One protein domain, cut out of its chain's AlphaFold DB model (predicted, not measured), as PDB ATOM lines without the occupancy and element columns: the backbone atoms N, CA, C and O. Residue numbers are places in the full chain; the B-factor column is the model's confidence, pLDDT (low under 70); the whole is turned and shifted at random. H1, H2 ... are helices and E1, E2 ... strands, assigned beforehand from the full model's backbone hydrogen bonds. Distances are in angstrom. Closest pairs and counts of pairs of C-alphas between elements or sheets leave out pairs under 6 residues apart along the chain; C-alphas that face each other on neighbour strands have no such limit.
ATOM      1  N   PRO A  23      20.230 -32.601 -13.533       78.25
ATOM      2  CA  PRO A  23      21.279 -31.826 -12.878       78.25
ATOM      3  C   PRO A  23      22.083 -30.990 -13.881       78.25
ATOM      4  O   PRO A  23      22.230 -31.366 -15.042       78.25
ATOM      5  N   GLU A  24      22.647 -29.869 -13.435       82.00
ATOM      6  CA  GLU A  24      23.509 -29.052 -14.296       82.00
ATOM      7  C   GLU A  24      24.736 -29.841 -14.761       82.00
ATOM      8  O   GLU A  24      25.279 -30.651 -14.007       82.00
ATOM      9  N   ALA A  25      25.226 -29.562 -15.973       81.38
ATOM     10  CA  ALA A  25      26.331 -30.304 -16.589       81.38
ATOM     11  C   ALA A  25      27.570 -30.424 -15.679       81.38
ATOM     12  O   ALA A  25      28.206 -31.475 -15.635       81.38
ATOM     13  N   LYS A  26      27.871 -29.378 -14.893       85.44
ATOM     14  CA  LYS A  26      29.007 -29.342 -13.956       85.44
ATOM     15  C   LYS A  26      28.906 -30.369 -12.822       85.44
ATOM     16  O   LYS A  26      29.934 -30.836 -12.350       85.44
ATOM     17  N   VAL A  27      27.690 -30.708 -12.382       88.31
ATOM     18  CA  VAL A  27      27.445 -31.632 -11.255       88.31
ATOM     19  C   VAL A  27      26.849 -32.968 -11.694       88.31
ATOM     20  O   VAL A  27      26.819 -33.910 -10.906       88.31
ATOM     21  N   PHE A  28      26.407 -33.073 -12.950       90.25
ATOM     22  CA  PHE A  28      25.775 -34.260 -13.519       90.25
ATOM     23  C   PHE A  28      26.603 -35.522 -13.272       90.25
ATOM     24  O   PHE A  28      26.104 -36.483 -12.687       90.25
ATOM     25  N   ARG A  29      27.884 -35.496 -13.670       91.75
ATOM     26  CA  ARG A  29      28.784 -36.652 -13.557       91.75
ATOM     27  C   ARG A  29      28.972 -37.069 -12.098       91.75
ATOM     28  O   ARG A  29      28.875 -38.249 -11.789       91.75
ATOM     29  N   THR A  30      29.181 -36.100 -11.210       92.81
ATOM     30  CA  THR A  30      29.365 -36.331  -9.771       92.81
ATOM     31  C   THR A  30      28.118 -36.928  -9.123       92.81
ATOM     32  O   THR A  30      28.231 -37.870  -8.340       92.81
ATOM     33  N   HIS A  31      26.925 -36.426  -9.456       94.69
ATOM     34  CA  HIS A  31      25.669 -36.979  -8.945       94.69
ATOM     35  C   HIS A  31      25.423 -38.396  -9.460       94.69
ATOM     36  O   HIS A  31      25.110 -39.281  -8.668       94.69
ATOM     37  N   LEU A  32      25.618 -38.634 -10.759       95.38
ATOM     38  CA  LEU A  32      25.446 -39.961 -11.340       95.38
ATOM     39  C   LEU A  32      26.410 -40.978 -10.717       95.38
ATOM     40  O   LEU A  32      25.984 -42.069 -10.351       95.38
ATOM     41  N   GLU A  33      27.683 -40.616 -10.542       95.75
ATOM     42  CA  GLU A  33      28.667 -41.492  -9.900       95.75
ATOM     43  C   GLU A  33      28.280 -41.814  -8.450       95.75
ATOM     44  O   GLU A  33      28.301 -42.980  -8.053       95.75
ATOM     45  N   ARG A  34      27.877 -40.800  -7.671       95.56
ATOM     46  CA  ARG A  34      27.389 -40.976  -6.295       95.56
ATOM     47  C   ARG A  34      26.228 -41.968  -6.244       95.56
ATOM     48  O   ARG A  34      26.257 -42.899  -5.440       95.56
ATOM     49  N   ASP A  35      25.227 -41.773  -7.094       97.31
ATOM     50  CA  ASP A  35      23.986 -42.544  -7.045       97.31
ATOM     51  C   ASP A  35      24.170 -43.970  -7.593       97.31
ATOM     52  O   ASP A  35      23.612 -44.920  -7.042       97.31
ATOM     53  N   LEU A  36      25.030 -44.160  -8.601       97.69
ATOM     54  CA  LEU A  36      25.458 -45.489  -9.047       97.69
ATOM     55  C   LEU A  36      26.210 -46.237  -7.942       97.69
ATOM     56  O   LEU A  36      25.934 -47.413  -7.701       97.69
ATOM     57  N   ARG A  37      27.150 -45.575  -7.253       96.25
ATOM     58  CA  ARG A  37      27.887 -46.185  -6.134       96.25
ATOM     59  C   ARG A  37      26.944 -46.604  -5.012       96.25
ATOM     60  O   ARG A  37      27.074 -47.723  -4.526       96.25
ATOM     61  N   ALA A  38      25.991 -45.747  -4.647       96.31
ATOM     62  CA  ALA A  38      24.980 -46.061  -3.641       96.31
ATOM     63  C   ALA A  38      24.131 -47.275  -4.054       96.31
ATOM     64  O   ALA A  38      24.006 -48.223  -3.279       96.31
ATOM     65  N   TYR A  39      23.632 -47.293  -5.296       97.56
ATOM     66  CA  TYR A  39      22.856 -48.413  -5.832       97.56
ATOM     67  C   TYR A  39      23.622 -49.742  -5.780       97.56
ATOM     68  O   TYR A  39      23.074 -50.749  -5.339       97.56
ATOM     69  N   PHE A  40      24.885 -49.766  -6.219       97.56
ATOM     70  CA  PHE A  40      25.667 -51.004  -6.237       97.56
ATOM     71  C   PHE A  40      26.134 -51.441  -4.849       97.56
ATOM     72  O   PHE A  40      26.243 -52.644  -4.626       97.56
ATOM     73  N   ALA A  41      26.395 -50.510  -3.927       95.81
ATOM     74  CA  ALA A  41      26.752 -50.855  -2.553       95.81
ATOM     75  C   ALA A  41      25.605 -51.610  -1.869       95.81
ATOM     76  O   ALA A  41      25.834 -52.653  -1.257       95.81
ATOM     77  N   ASP A  42      24.376 -51.126  -2.061       96.38
ATOM     78  CA  ASP A  42      23.157 -51.766  -1.573       96.38
ATOM     79  C   ASP A  42      22.852 -53.074  -2.329       96.38
ATOM     80  O   ASP A  42      22.771 -54.145  -1.733       96.38
ATOM     81  N   THR A  43      22.796 -53.035  -3.663       95.25
ATOM     82  CA  THR A  43      22.416 -54.201  -4.487       95.25
ATOM     83  C   THR A  43      23.385 -55.377  -4.341       95.25
ATOM     84  O   THR A  43      22.967 -56.534  -4.372       95.25
ATOM     85  N   LEU A  44      24.689 -55.105  -4.215       94.12
ATOM     86  CA  LEU A  44      25.710 -56.144  -4.055       94.12
ATOM     87  C   LEU A  44      26.000 -56.461  -2.584       94.12
ATOM     88  O   LEU A  44      26.777 -57.381  -2.334       94.12
ATOM     89  N   GLN A  45      25.414 -55.716  -1.637       95.50
ATOM     90  CA  GLN A  45      25.700 -55.802  -0.200       95.50
ATOM     91  C   GLN A  45      27.209 -55.682   0.090       95.50
ATOM     92  O   GLN A  45      27.802 -56.489   0.808       95.50
ATOM     93  N   ARG A  46      27.858 -54.679  -0.519       89.38
ATOM     94  CA  ARG A  46      29.311 -54.450  -0.435       89.38
ATOM     95  C   ARG A  46      29.643 -53.013  -0.060       89.38
ATOM     96  O   ARG A  46      29.283 -52.078  -0.767       89.38
ATOM     97  N   ALA A  47      30.424 -52.852   1.006       89.81
ATOM     98  CA  ALA A  47      30.931 -51.552   1.446       89.81
ATOM     99  C   ALA A  47      32.273 -51.162   0.795       89.81
ATOM    100  O   ALA A  47      32.683 -50.007   0.855       89.81
ATOM    101  N   ASP A  48      32.965 -52.102   0.152       92.19
ATOM    102  CA  ASP A  48      34.314 -51.924  -0.395       92.19
ATOM    103  C   ASP A  48      34.322 -51.544  -1.887       92.19
ATOM    104  O   ASP A  48      35.257 -51.870  -2.623       92.19
ATOM    105  N   LEU A  49      33.289 -50.835  -2.351       91.75
ATOM    106  CA  LEU A  49      33.229 -50.314  -3.716       91.75
ATOM    107  C   LEU A  49      34.081 -49.048  -3.861       91.75
ATOM    108  O   LEU A  49      33.788 -47.989  -3.290       91.75
ATOM    109  N   ALA A  50      35.115 -49.140  -4.692       88.56
ATOM    110  CA  ALA A  50      36.054 -48.050  -4.924       88.56
ATOM    111  C   ALA A  50      35.572 -47.088  -6.004       88.56
ATOM    112  O   ALA A  50      35.676 -45.872  -5.848       88.56
ATOM    113  N   ARG A  51      35.082 -47.640  -7.117       91.69
ATOM    114  CA  ARG A  51      34.873 -46.884  -8.352       91.69
ATOM    115  C   ARG A  51      33.756 -47.491  -9.186       91.69
ATOM    116  O   ARG A  51      33.657 -48.711  -9.308       91.69
ATOM    117  N   VAL A  52      32.962 -46.621  -9.801       96.25
ATOM    118  CA  VAL A  52      32.032 -46.992 -10.868       96.25
ATOM    119  C   VAL A  52      32.401 -46.186 -12.101       96.25
ATOM    120  O   VAL A  52      32.232 -44.969 -12.125       96.25
ATOM    121  N   ASP A  53      32.914 -46.871 -13.115       96.12
ATOM    122  CA  ASP A  53      33.060 -46.297 -14.446       96.12
ATOM    123  C   ASP A  53      31.754 -46.444 -15.208       96.12
ATOM    124  O   ASP A  53      31.062 -47.456 -15.079       96.12
ATOM    125  N   PHE A  54      31.429 -45.441 -16.014       95.81
ATOM    126  CA  PHE A  54      30.242 -45.460 -16.849       95.81
ATOM    127  C   PHE A  54      30.484 -44.753 -18.175       95.81
ATOM    128  O   PHE A  54      31.177 -43.737 -18.243       95.81
ATOM    129  N   GLU A  55      29.876 -45.300 -19.218       94.31
ATOM    130  CA  GLU A  55      29.847 -44.744 -20.567       94.31
ATOM    131  C   GLU A  55      28.404 -44.710 -21.070       94.31
ATOM    132  O   GLU A  55      27.585 -45.572 -20.736       94.31
ATOM    133  N   GLU A  56      28.061 -43.677 -21.831       93.06
ATOM    134  CA  GLU A  56      26.726 -43.542 -22.403       93.06
ATOM    135  C   GLU A  56      26.512 -44.583 -23.499       93.06
ATOM    136  O   GLU A  56      27.295 -44.691 -24.438       93.06
ATOM    137  N   ILE A  57      25.406 -45.325 -23.411       92.81
ATOM    138  CA  ILE A  57      25.032 -46.301 -24.449       92.81
ATOM    139  C   ILE A  57      24.551 -45.572 -25.713       92.81
ATOM    140  O   ILE A  57      24.685 -46.061 -26.834       92.81
ATOM    141  N   ARG A  58      23.955 -44.388 -25.536       85.00
ATOM    142  CA  ARG A  58      23.431 -43.560 -26.619       85.00
ATOM    143  C   ARG A  58      24.439 -42.469 -26.965       85.00
ATOM    144  O   ARG A  58      24.661 -41.574 -26.163       85.00
ATOM    145  N   SER A  59      24.926 -42.467 -28.203       69.19
ATOM    146  CA  SER A  59      25.922 -41.494 -28.683       69.19
ATOM    147  C   SER A  59      25.461 -40.033 -28.681       69.19
ATOM    148  O   SER A  59      26.295 -39.140 -28.741       69.19
ATOM    149  N   SER A  60      24.151 -39.763 -28.642       69.12
ATOM    150  CA  SER A  60      23.630 -38.390 -28.640       69.12
ATOM    151  C   SER A  60      23.568 -37.735 -27.258       69.12
ATOM    152  O   SER A  60      23.208 -36.564 -27.192       69.12
ATOM    153  N   ALA A  69       6.805 -38.102 -18.070       82.19
ATOM    154  CA  ALA A  69       7.703 -39.036 -17.403       82.19
ATOM    155  C   ALA A  69       9.082 -38.407 -17.137       82.19
ATOM    156  O   ALA A  69       9.578 -37.626 -17.943       82.19
ATOM    157  N   LEU A  70       9.750 -38.832 -16.059       86.56
ATOM    158  CA  LEU A  70      11.109 -38.379 -15.749       86.56
ATOM    159  C   LEU A  70      12.098 -38.695 -16.895       86.56
ATOM    160  O   LEU A  70      11.982 -39.781 -17.499       86.56
ATOM    161  N   PRO A  71      13.081 -37.806 -17.161       90.12
ATOM    162  CA  PRO A  71      14.140 -38.042 -18.139       90.12
ATOM    163  C   PRO A  71      14.935 -39.306 -17.803       90.12
ATOM    164  O   PRO A  71      15.407 -39.464 -16.674       90.12
ATOM    165  N   LYS A  72      15.097 -40.205 -18.781       92.94
ATOM    166  CA  LYS A  72      15.827 -41.473 -18.614       92.94
ATOM    167  C   LYS A  72      17.146 -41.459 -19.364       92.94
ATOM    168  O   LYS A  72      17.181 -41.149 -20.553       92.94
ATOM    169  N   PHE A  73      18.192 -41.890 -18.682       94.56
ATOM    170  CA  PHE A  73      19.537 -42.063 -19.199       94.56
ATOM    171  C   PHE A  73      19.932 -43.539 -19.151       94.56
ATOM    172  O   PHE A  73      19.420 -44.311 -18.333       94.56
ATOM    173  N   TYR A  74      20.836 -43.927 -20.047       95.75
ATOM    174  CA  TYR A  74      21.223 -45.317 -20.243       95.75
ATOM    175  C   TYR A  74      22.739 -45.419 -20.325       95.75
ATOM    176  O   TYR A  74      23.355 -44.829 -21.216       95.75
ATOM    177  N   TYR A  75      23.315 -46.180 -19.402       97.12
ATOM    178  CA  TYR A  75      24.760 -46.290 -19.239       97.12
ATOM    179  C   TYR A  75      25.197 -47.740 -19.239       97.12
ATOM    180  O   TYR A  75      24.496 -48.605 -18.712       97.12
ATOM    181  N   TRP A  76      26.375 -47.994 -19.787       97.69
ATOM    182  CA  TRP A  76      27.111 -49.210 -19.503       97.69
ATOM    183  C   TRP A  76      28.079 -48.921 -18.373       97.69
ATOM    184  O   TRP A  76      28.796 -47.924 -18.412       97.69
ATOM    185  N   VAL A  77      28.058 -49.757 -17.342       97.94
ATOM    186  CA  VAL A  77      28.806 -49.515 -16.110       97.94
ATOM    187  C   VAL A  77      29.787 -50.638 -15.834       97.94
ATOM    188  O   VAL A  77      29.520 -51.802 -16.137       97.94
ATOM    189  N   ARG A  78      30.915 -50.285 -15.221       98.00
ATOM    190  CA  ARG A  78      31.933 -51.209 -14.715       98.00
ATOM    191  C   ARG A  78      32.216 -50.831 -13.267       98.00
ATOM    192  O   ARG A  78      32.642 -49.715 -12.979       98.00
ATOM    193  N   VAL A  79      31.929 -51.748 -12.353       97.75
ATOM    194  CA  VAL A  79      32.035 -51.532 -10.907       97.75
ATOM    195  C   VAL A  79      33.267 -52.252 -10.397       97.75
ATOM    196  O   VAL A  79      33.442 -53.442 -10.674       97.75
ATOM    197  N   TYR A  80      34.092 -51.545  -9.633       97.31
ATOM    198  CA  TYR A  80      35.349 -52.051  -9.100       97.31
ATOM    199  C   TYR A  80      35.397 -51.924  -7.581       97.31
ATOM    200  O   TYR A  80      34.964 -50.915  -7.013       97.31
ATOM    201  N   ASP A  81      35.964 -52.932  -6.929       96.44
ATOM    202  CA  ASP A  81      36.252 -52.880  -5.498       96.44
ATOM    203  C   ASP A  81      37.577 -52.170  -5.176       96.44
ATOM    204  O   ASP A  81      38.316 -51.744  -6.070       96.44
ATOM    205  N   LEU A  82      37.890 -52.030  -3.884       94.88
ATOM    206  CA  LEU A  82      39.139 -51.424  -3.392       94.88
ATOM    207  C   LEU A  82      40.404 -52.128  -3.905       94.88
ATOM    208  O   LEU A  82      41.454 -51.495  -4.005       94.88
ATOM    209  N   LYS A  83      40.309 -53.404  -4.297       96.00
ATOM    210  CA  LYS A  83      41.406 -54.172  -4.908       96.00
ATOM    211  C   LYS A  83      41.451 -54.021  -6.431       96.00
ATOM    212  O   LYS A  83      42.214 -54.722  -7.089       96.00
ATOM    213  N   ARG A  84      40.646 -53.115  -6.999       94.75
ATOM    214  CA  ARG A  84      40.478 -52.888  -8.445       94.75
ATOM    215  C   ARG A  84      39.973 -54.117  -9.201       94.75
ATOM    216  O   ARG A  84      40.102 -54.186 -10.423       94.75
ATOM    217  N   THR A  85      39.368 -55.075  -8.505       96.19
ATOM    218  CA  THR A  85      38.719 -56.215  -9.151       96.19
ATOM    219  C   THR A  85      37.351 -55.770  -9.648       96.19
ATOM    220  O   THR A  85      36.621 -55.080  -8.939       96.19
ATOM    221  N   LYS A  86      37.004 -56.130 -10.889       96.81
ATOM    222  CA  LYS A  86      35.694 -55.818 -11.470       96.81
ATOM    223  C   LYS A  86      34.648 -56.770 -10.907       96.81
ATOM    224  O   LYS A  86      34.736 -57.978 -11.114       96.81
ATOM    225  N   VAL A  87      33.657 -56.220 -10.218       97.06
ATOM    226  CA  VAL A  87      32.676 -56.986  -9.432       97.06
ATOM    227  C   VAL A  87      31.287 -56.954 -10.056       97.06
ATOM    228  O   VAL A  87      30.488 -57.862  -9.840       97.06
ATOM    229  N   ALA A  88      31.021 -55.956 -10.899       97.44
ATOM    230  CA  ALA A  88      29.858 -55.925 -11.769       97.44
ATOM    231  C   ALA A  88      30.184 -55.217 -13.088       97.44
ATOM    232  O   ALA A  88      31.036 -54.331 -13.157       97.44
ATOM    233  N   GLU A  89      29.491 -55.622 -14.144       98.00
ATOM    234  CA  GLU A  89      29.504 -54.971 -15.451       98.00
ATOM    235  C   GLU A  89      28.132 -55.164 -16.093       98.00
ATOM    236  O   GLU A  89      27.565 -56.255 -15.970       98.00
ATOM    237  N   GLY A  90      27.592 -54.147 -16.765       97.62
ATOM    238  CA  GLY A  90      26.320 -54.283 -17.474       97.62
ATOM    239  C   GLY A  90      25.618 -52.971 -17.803       97.62
ATOM    240  O   GLY A  90      26.163 -51.889 -17.600       97.62
ATOM    241  N   ALA A  91      24.387 -53.082 -18.301       97.94
ATOM    242  CA  ALA A  91      23.567 -51.950 -18.716       97.94
ATOM    243  C   ALA A  91      22.674 -51.450 -17.572       97.94
ATOM    244  O   ALA A  91      22.048 -52.241 -16.864       97.94
ATOM    245  N   VAL A  92      22.571 -50.133 -17.432       98.00
ATOM    246  CA  VAL A  92      21.792 -49.438 -16.403       98.00
ATOM    247  C   VAL A  92      20.795 -48.476 -17.040       98.00
ATOM    248  O   VAL A  92      21.115 -47.788 -18.011       98.00
ATOM    249  N   ARG A  93      19.600 -48.384 -16.444       96.94
ATOM    250  CA  ARG A  93      18.624 -47.315 -16.699       96.94
ATOM    251  C   ARG A  93      18.484 -46.410 -15.477       96.94
ATOM    252  O   ARG A  93      17.967 -46.842 -14.442       96.94
ATOM    253  N   ALA A  94      18.861 -45.147 -15.635       96.38
ATOM    254  CA  ALA A  94      18.795 -44.120 -14.603       96.38
ATOM    255  C   ALA A  94      17.712 -43.078 -14.926       96.38
ATOM    256  O   ALA A  94      17.590 -42.663 -16.076       96.38
ATOM    257  N   ALA A  95      16.939 -42.638 -13.936       94.75
ATOM    258  CA  ALA A  95      15.991 -41.531 -14.069       94.75
ATOM    259  C   ALA A  95      16.519 -40.295 -13.333       94.75
ATOM    260  O   ALA A  95      16.887 -40.399 -12.167       94.75
ATOM    261  N   ALA A  96      16.559 -39.132 -13.986       93.38
ATOM    262  CA  ALA A  96      16.949 -37.885 -13.327       93.38
ATOM    263  C   ALA A  96      15.768 -37.297 -12.544       93.38
ATOM    264  O   ALA A  96      14.677 -37.148 -13.094       93.38
ATOM    265  N   ILE A  97      15.989 -36.962 -11.270       90.38
ATOM    266  CA  ILE A  97      14.950 -36.499 -10.343       90.38
ATOM    267  C   ILE A  97      15.330 -35.136  -9.777       90.38
ATOM    268  O   ILE A  97      16.366 -34.984  -9.123       90.38
ATOM    269  N   GLU A  98      14.452 -34.157 -10.010       86.31
ATOM    270  CA  GLU A  98      14.496 -32.810  -9.412       86.31
ATOM    271  C   GLU A  98      15.867 -32.109  -9.477       86.31
ATOM    272  O   GLU A  98      16.178 -31.282  -8.624       86.31
ATOM    273  N   ARG A  99      16.724 -32.441 -10.451       86.31
ATOM    274  CA  ARG A  99      18.100 -31.916 -10.586       86.31
ATOM    275  C   ARG A  99      19.046 -32.298  -9.438       86.31
ATOM    276  O   ARG A  99      20.177 -31.816  -9.397       86.31
ATOM    277  N   LYS A 100      18.623 -33.179  -8.527       88.94
ATOM    278  CA  LYS A 100      19.353 -33.528  -7.293       88.94
ATOM    279  C   LYS A 100      20.003 -34.905  -7.341       88.94
ATOM    280  O   LYS A 100      21.057 -35.108  -6.734       88.94
ATOM    281  N   ARG A 101      19.354 -35.865  -8.001       93.00
ATOM    282  CA  ARG A 101      19.800 -37.262  -8.011       93.00
ATOM    283  C   ARG A 101      19.389 -38.001  -9.273       93.00
ATOM    284  O   ARG A 101      18.470 -37.586  -9.981       93.00
ATOM    285  N   PHE A 102      20.045 -39.127  -9.484       96.31
ATOM    286  CA  PHE A 102      19.628 -40.181 -10.382       96.31
ATOM    287  C   PHE A 102      19.078 -41.345  -9.573       96.31
ATOM    288  O   PHE A 102      19.699 -41.812  -8.625       96.31
ATOM    289  N   GLU A 103      17.915 -41.837  -9.966       96.81
ATOM    290  CA  GLU A 103      17.390 -43.094  -9.458       96.81
ATOM    291  C   GLU A 103      17.740 -44.213 -10.433       96.81
ATOM    292  O   GLU A 103      17.336 -44.194 -11.601       96.81
ATOM    293  N   ILE A 104      18.512 -45.188  -9.958       97.75
ATOM    294  CA  ILE A 104      18.844 -46.376 -10.737       97.75
ATOM    295  C   ILE A 104      17.665 -47.335 -10.664       97.75
ATOM    296  O   ILE A 104      17.435 -47.994  -9.657       97.75
ATOM    297  N   THR A 105      16.903 -47.402 -11.752       96.69
ATOM    298  CA  THR A 105      15.668 -48.195 -11.773       96.69
ATOM    299  C   THR A 105      15.915 -49.644 -12.172       96.69
ATOM    300  O   THR A 105      15.151 -50.518 -11.787       96.69
ATOM    301  N   HIS A 106      16.928 -49.895 -13.008       97.69
ATOM    302  CA  HIS A 106      17.215 -51.222 -13.549       97.69
ATOM    303  C   HIS A 106      18.707 -51.391 -13.820       97.69
ATOM    304  O   HIS A 106      19.360 -50.467 -14.315       97.69
ATOM    305  N   PHE A 107      19.189 -52.610 -13.594       97.94
ATOM    306  CA  PHE A 107      20.510 -53.087 -13.985       97.94
ATOM    307  C   PHE A 107      20.392 -54.480 -14.613       97.94
ATOM    308  O   PHE A 107      19.810 -55.389 -14.017       97.94
ATOM    309  N   ILE A 108      20.961 -54.659 -15.805       97.75
ATOM    310  CA  ILE A 108      21.134 -55.968 -16.443       97.75
ATOM    311  C   ILE A 108      22.628 -56.262 -16.502       97.75
ATOM    312  O   ILE A 108      23.370 -55.620 -17.244       97.75
ATOM    313  N   ALA A 109      23.067 -57.260 -15.735       97.38
ATOM    314  CA  ALA A 109      24.451 -57.718 -15.760       97.38
ATOM    315  C   ALA A 109      24.840 -58.222 -17.158       97.38
ATOM    316  O   ALA A 109      24.047 -58.893 -17.817       97.38
ATOM    317  N   ARG A 110      26.093 -57.998 -17.566       97.00
ATOM    318  CA  ARG A 110      26.651 -58.404 -18.869       97.00
ATOM    319  C   ARG A 110      26.301 -59.841 -19.258       97.00
ATOM    320  O   ARG A 110      25.897 -60.083 -20.387       97.00
ATOM    321  N   ARG A 111      26.406 -60.786 -18.317       95.00
ATOM    322  CA  ARG A 111      26.070 -62.204 -18.548       95.00
ATOM    323  C   ARG A 111      24.605 -62.427 -18.948       95.00
ATOM    324  O   ARG A 111      24.331 -63.310 -19.746       95.00
ATOM    325  N   ARG A 112      23.694 -61.599 -18.422       95.94
ATOM    326  CA  ARG A 112      22.246 -61.683 -18.658       95.94
ATOM    327  C   ARG A 112      21.825 -61.048 -19.975       95.94
ATOM    328  O   ARG A 112      20.775 -61.389 -20.496       95.94
ATOM    329  N   VAL A 113      22.654 -60.165 -20.541       94.56
ATOM    330  CA  VAL A 113      22.331 -59.464 -21.793       94.56
ATOM    331  C   VAL A 113      22.014 -60.444 -22.923       94.56
ATOM    332  O   VAL A 113      21.067 -60.220 -23.665       94.56
ATOM    333  N   ARG A 114      22.771 -61.543 -23.043       88.19
ATOM    334  CA  ARG A 114      22.544 -62.552 -24.092       88.19
ATOM    335  C   ARG A 114      21.624 -63.688 -23.660       88.19
ATOM    336  O   ARG A 114      20.952 -64.255 -24.511       88.19
ATOM    337  N   SER A 115      21.633 -64.049 -22.378       92.88
ATOM    338  CA  SER A 115      20.844 -65.182 -21.890       92.88
ATOM    339  C   SER A 115      19.371 -64.842 -21.671       92.88
ATOM    340  O   SER A 115      18.565 -65.760 -21.614       92.88
ATOM    341  N   GLU A 116      19.030 -63.557 -21.525       93.56
ATOM    342  CA  GLU A 116      17.681 -63.078 -21.185       93.56
ATOM    343  C   GLU A 116      17.301 -61.849 -22.045       93.56
ATOM    344  O   GLU A 116      17.138 -60.732 -21.529       93.56
ATOM    345  N   PRO A 117      17.212 -62.002 -23.382       90.25
ATOM    346  CA  PRO A 117      16.946 -60.896 -24.311       90.25
ATOM    347  C   PRO A 117      15.611 -60.177 -24.046       90.25
ATOM    348  O   PRO A 117      15.477 -58.981 -24.322       90.25
ATOM    349  N   GLU A 118      14.628 -60.862 -23.466       94.81
ATOM    350  CA  GLU A 118      13.339 -60.299 -23.062       94.81
ATOM    351  C   GLU A 118      13.476 -59.172 -22.024       94.81
ATOM    352  O   GLU A 118      12.691 -58.216 -22.034       94.81
ATOM    353  N   LEU A 119      14.506 -59.212 -21.168       92.81
ATOM    354  CA  LEU A 119      14.767 -58.135 -20.211       92.81
ATOM    355  C   LEU A 119      15.185 -56.846 -20.913       92.81
ATOM    356  O   LEU A 119      14.744 -55.763 -20.516       92.81
ATOM    357  N   LEU A 120      15.999 -56.947 -21.971       93.19
ATOM    358  CA  LEU A 120      16.374 -55.776 -22.761       93.19
ATOM    359  C   LEU A 120      15.144 -55.144 -23.401       93.19
ATOM    360  O   LEU A 120      14.964 -53.930 -23.300       93.19
ATOM    361  N   GLN A 121      14.280 -55.966 -23.997       92.38
ATOM    362  CA  GLN A 121      13.064 -55.503 -24.667       92.38
ATOM    363  C   GLN A 121      12.105 -54.793 -23.706       92.38
ATOM    364  O   GLN A 121      11.511 -53.777 -24.066       92.38
ATOM    365  N   LYS A 122      11.993 -55.280 -22.465       94.44
ATOM    366  CA  LYS A 122      11.118 -54.689 -21.443       94.44
ATOM    367  C   LYS A 122      11.655 -53.378 -20.861       94.44
ATOM    368  O   LYS A 122      10.877 -52.506 -20.472       94.44
ATOM    369  N   ILE A 123      12.975 -53.245 -20.728       94.38
ATOM    370  CA  ILE A 123      13.589 -52.169 -19.933       94.38
ATOM    371  C   ILE A 123      14.121 -51.034 -20.814       94.38
ATOM    372  O   ILE A 123      14.028 -49.858 -20.425       94.38
ATOM    373  N   PHE A 124      14.681 -51.379 -21.975       93.81
ATOM    374  CA  PHE A 124      15.431 -50.473 -22.836       93.81
ATOM    375  C   PHE A 124      14.688 -50.220 -24.155       93.81
ATOM    376  O   PHE A 124      14.142 -51.154 -24.742       93.81
ATOM    377  N   PRO A 125      14.692 -48.974 -24.664       92.94
ATOM    378  CA  PRO A 125      14.198 -48.674 -26.002       92.94
ATOM    379  C   PRO A 125      14.889 -49.537 -27.073       92.94
ATOM    380  O   PRO A 125      16.101 -49.740 -26.961       92.94
ATOM    381  N   PRO A 126      14.184 -49.949 -28.146       92.56
ATOM    382  CA  PRO A 126      14.745 -50.800 -29.203       92.56
ATOM    383  C   PRO A 126      16.069 -50.300 -29.793       92.56
ATOM    384  O   PRO A 126      16.995 -51.071 -30.012       92.56
ATOM    385  N   LEU A 127      16.206 -48.980 -29.956       92.25
ATOM    386  CA  LEU A 127      17.419 -48.339 -30.481       92.25
ATOM    387  C   LEU A 127      18.679 -48.559 -29.623       92.25
ATOM    388  O   LEU A 127      19.779 -48.263 -30.080       92.25
ATOM    389  N   LEU A 128      18.535 -49.019 -28.378       93.81
ATOM    390  CA  LEU A 128      19.661 -49.282 -27.483       93.81
ATOM    391  C   LEU A 128      20.048 -50.759 -27.429       93.81
ATOM    392  O   LEU A 128      21.095 -51.067 -26.870       93.81
ATOM    393  N   HIS A 129      19.246 -51.667 -27.995       94.69
ATOM    394  CA  HIS A 129      19.503 -53.107 -27.891       94.69
ATOM    395  C   HIS A 129      20.836 -53.476 -28.542       94.69
ATOM    396  O   HIS A 129      21.696 -54.049 -27.884       94.69
ATOM    397  N   GLU A 130      21.050 -53.058 -29.789       94.06
ATOM    398  CA  GLU A 130      22.285 -53.347 -30.521       94.06
ATOM    399  C   GLU A 130      23.544 -52.730 -29.873       94.06
ATOM    400  O   GLU A 130      24.525 -53.446 -29.669       94.06
ATOM    401  N   PRO A 131      23.560 -51.442 -29.465       95.00
ATOM    402  CA  PRO A 131      24.651 -50.902 -28.649       95.00
ATOM    403  C   PRO A 131      24.947 -51.712 -27.378       95.00
ATOM    404  O   PRO A 131      26.111 -51.947 -27.065       95.00
ATOM    405  N   ILE A 132      23.916 -52.169 -26.659       95.81
ATOM    406  CA  ILE A 132      24.098 -52.975 -25.442       95.81
ATOM    407  C   ILE A 132      24.715 -54.339 -25.775       95.81
ATOM    408  O   ILE A 132      25.600 -54.793 -25.045       95.81
ATOM    409  N   TYR A 133      24.292 -54.982 -26.868       95.56
ATOM    410  CA  TYR A 133      24.894 -56.239 -27.315       95.56
ATOM    411  C   TYR A 133      26.377 -56.071 -27.650       95.56
ATOM    412  O   TYR A 133      27.191 -56.843 -27.146       95.56
ATOM    413  N   ARG A 134      26.753 -55.022 -28.393       94.31
ATOM    414  CA  ARG A 134      28.165 -54.742 -28.723       94.31
ATOM    415  C   ARG A 134      29.033 -54.557 -27.476       94.31
ATOM    416  O   ARG A 134      30.063 -55.219 -27.337       94.31
ATOM    417  N   LEU A 135      28.555 -53.783 -26.503       94.94
ATOM    418  CA  LEU A 135      29.255 -53.590 -25.229       94.94
ATOM    419  C   LEU A 135      29.392 -54.896 -24.433       94.94
ATOM    420  O   LEU A 135      30.437 -55.163 -23.835       94.94
ATOM    421  N   ALA A 136      28.376 -55.763 -24.469       94.69
ATOM    422  CA  ALA A 136      28.444 -57.082 -23.844       94.69
ATOM    423  C   ALA A 136      29.450 -58.024 -24.531       94.69
ATOM    424  O   ALA A 136      30.034 -58.893 -23.870       94.69
ATOM    425  N   GLU A 137      29.698 -57.842 -25.827       93.06
ATOM    426  CA  GLU A 137      30.726 -58.554 -26.593       93.06
ATOM    427  C   GLU A 137      32.138 -57.986 -26.375       93.06
ATOM    428  O   GLU A 137      33.117 -58.677 -26.646       93.06
ATOM    429  N   GLY A 138      32.254 -56.782 -25.805       86.50
ATOM    430  CA  GLY A 138      33.528 -56.072 -25.652       86.50
ATOM    431  C   GLY A 138      33.980 -55.374 -26.936       86.50
ATOM    432  O   GLY A 138      35.184 -55.270 -27.164       86.50
TER     433      GLY A 138
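What this domain is: This is residues 23 to 60 and 69 to 138 of the 139 residues of an uncharacterized protein of Bryobacterales bacterium F-183 (UniProt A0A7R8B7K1). A strongly twisted sheet of four strands curls round the long helix H1, and three shorter helices, H2, H3 and H4, gather on its other side, H4 covering E2 and E3: three layers, helices on both faces. The 108 printed residues include four named helices and four named strands in the order H1 E1 E2 E3 E4 H2 H3 H4. The sheet's order is E1 - E2 - E3 - E4, all antiparallel; E2 E3 E4 form a meander, each strand the antiparallel neighbour of the one before. The class is mixed; the whole is compact, with a radius of gyration of the C-alphas of 13.5 A and spans of 35 by 30 by 21 A.

Where its parts are: E1 is residues 49 to 56, E2 72 to 81, E3 86 to 97, 28.4 A long, and E4 101 to 109. H1, residues 25 to 43, runs 27.1 A from C-alpha 25 at (26.331, -30.304, -16.589). H2 is residues 110 to 115, H3 117 to 123 and H4 126 to 137, ending at (30.726, -58.554, -26.593).

How they stand to each other: N 53 and O 78 of E1 and E2 (2.9 A), N 79 and O 88 of E2 and E3 (2.8 A), and N 103 and O 95 of E3 and E4 (2.8 A) are within hydrogen-bond range. H1 is on the sheet; its closest C-alphas to E4 are Leu 32 and Phe 102, 5.9 A. H4 is over E2 and E3, along the strands, at a height of 9.8 A over the sheet. H2 touches H4 (Arg 110 and Ala 136, 5.5 A), and H3 only grazes the sheet. Every O i to N i+4 pair is within range in H3, 13 of 15 in H1, 6 of 8 in H4 and 0 of 2 in H2, where 2 of 3 O i to N i+3 pairs are.

The domain as a whole: Residues 61 to 68 are not printed, a gap of 19.5 A. The links printed whole are tight. Residues 59 to 60 have pLDDT under 70.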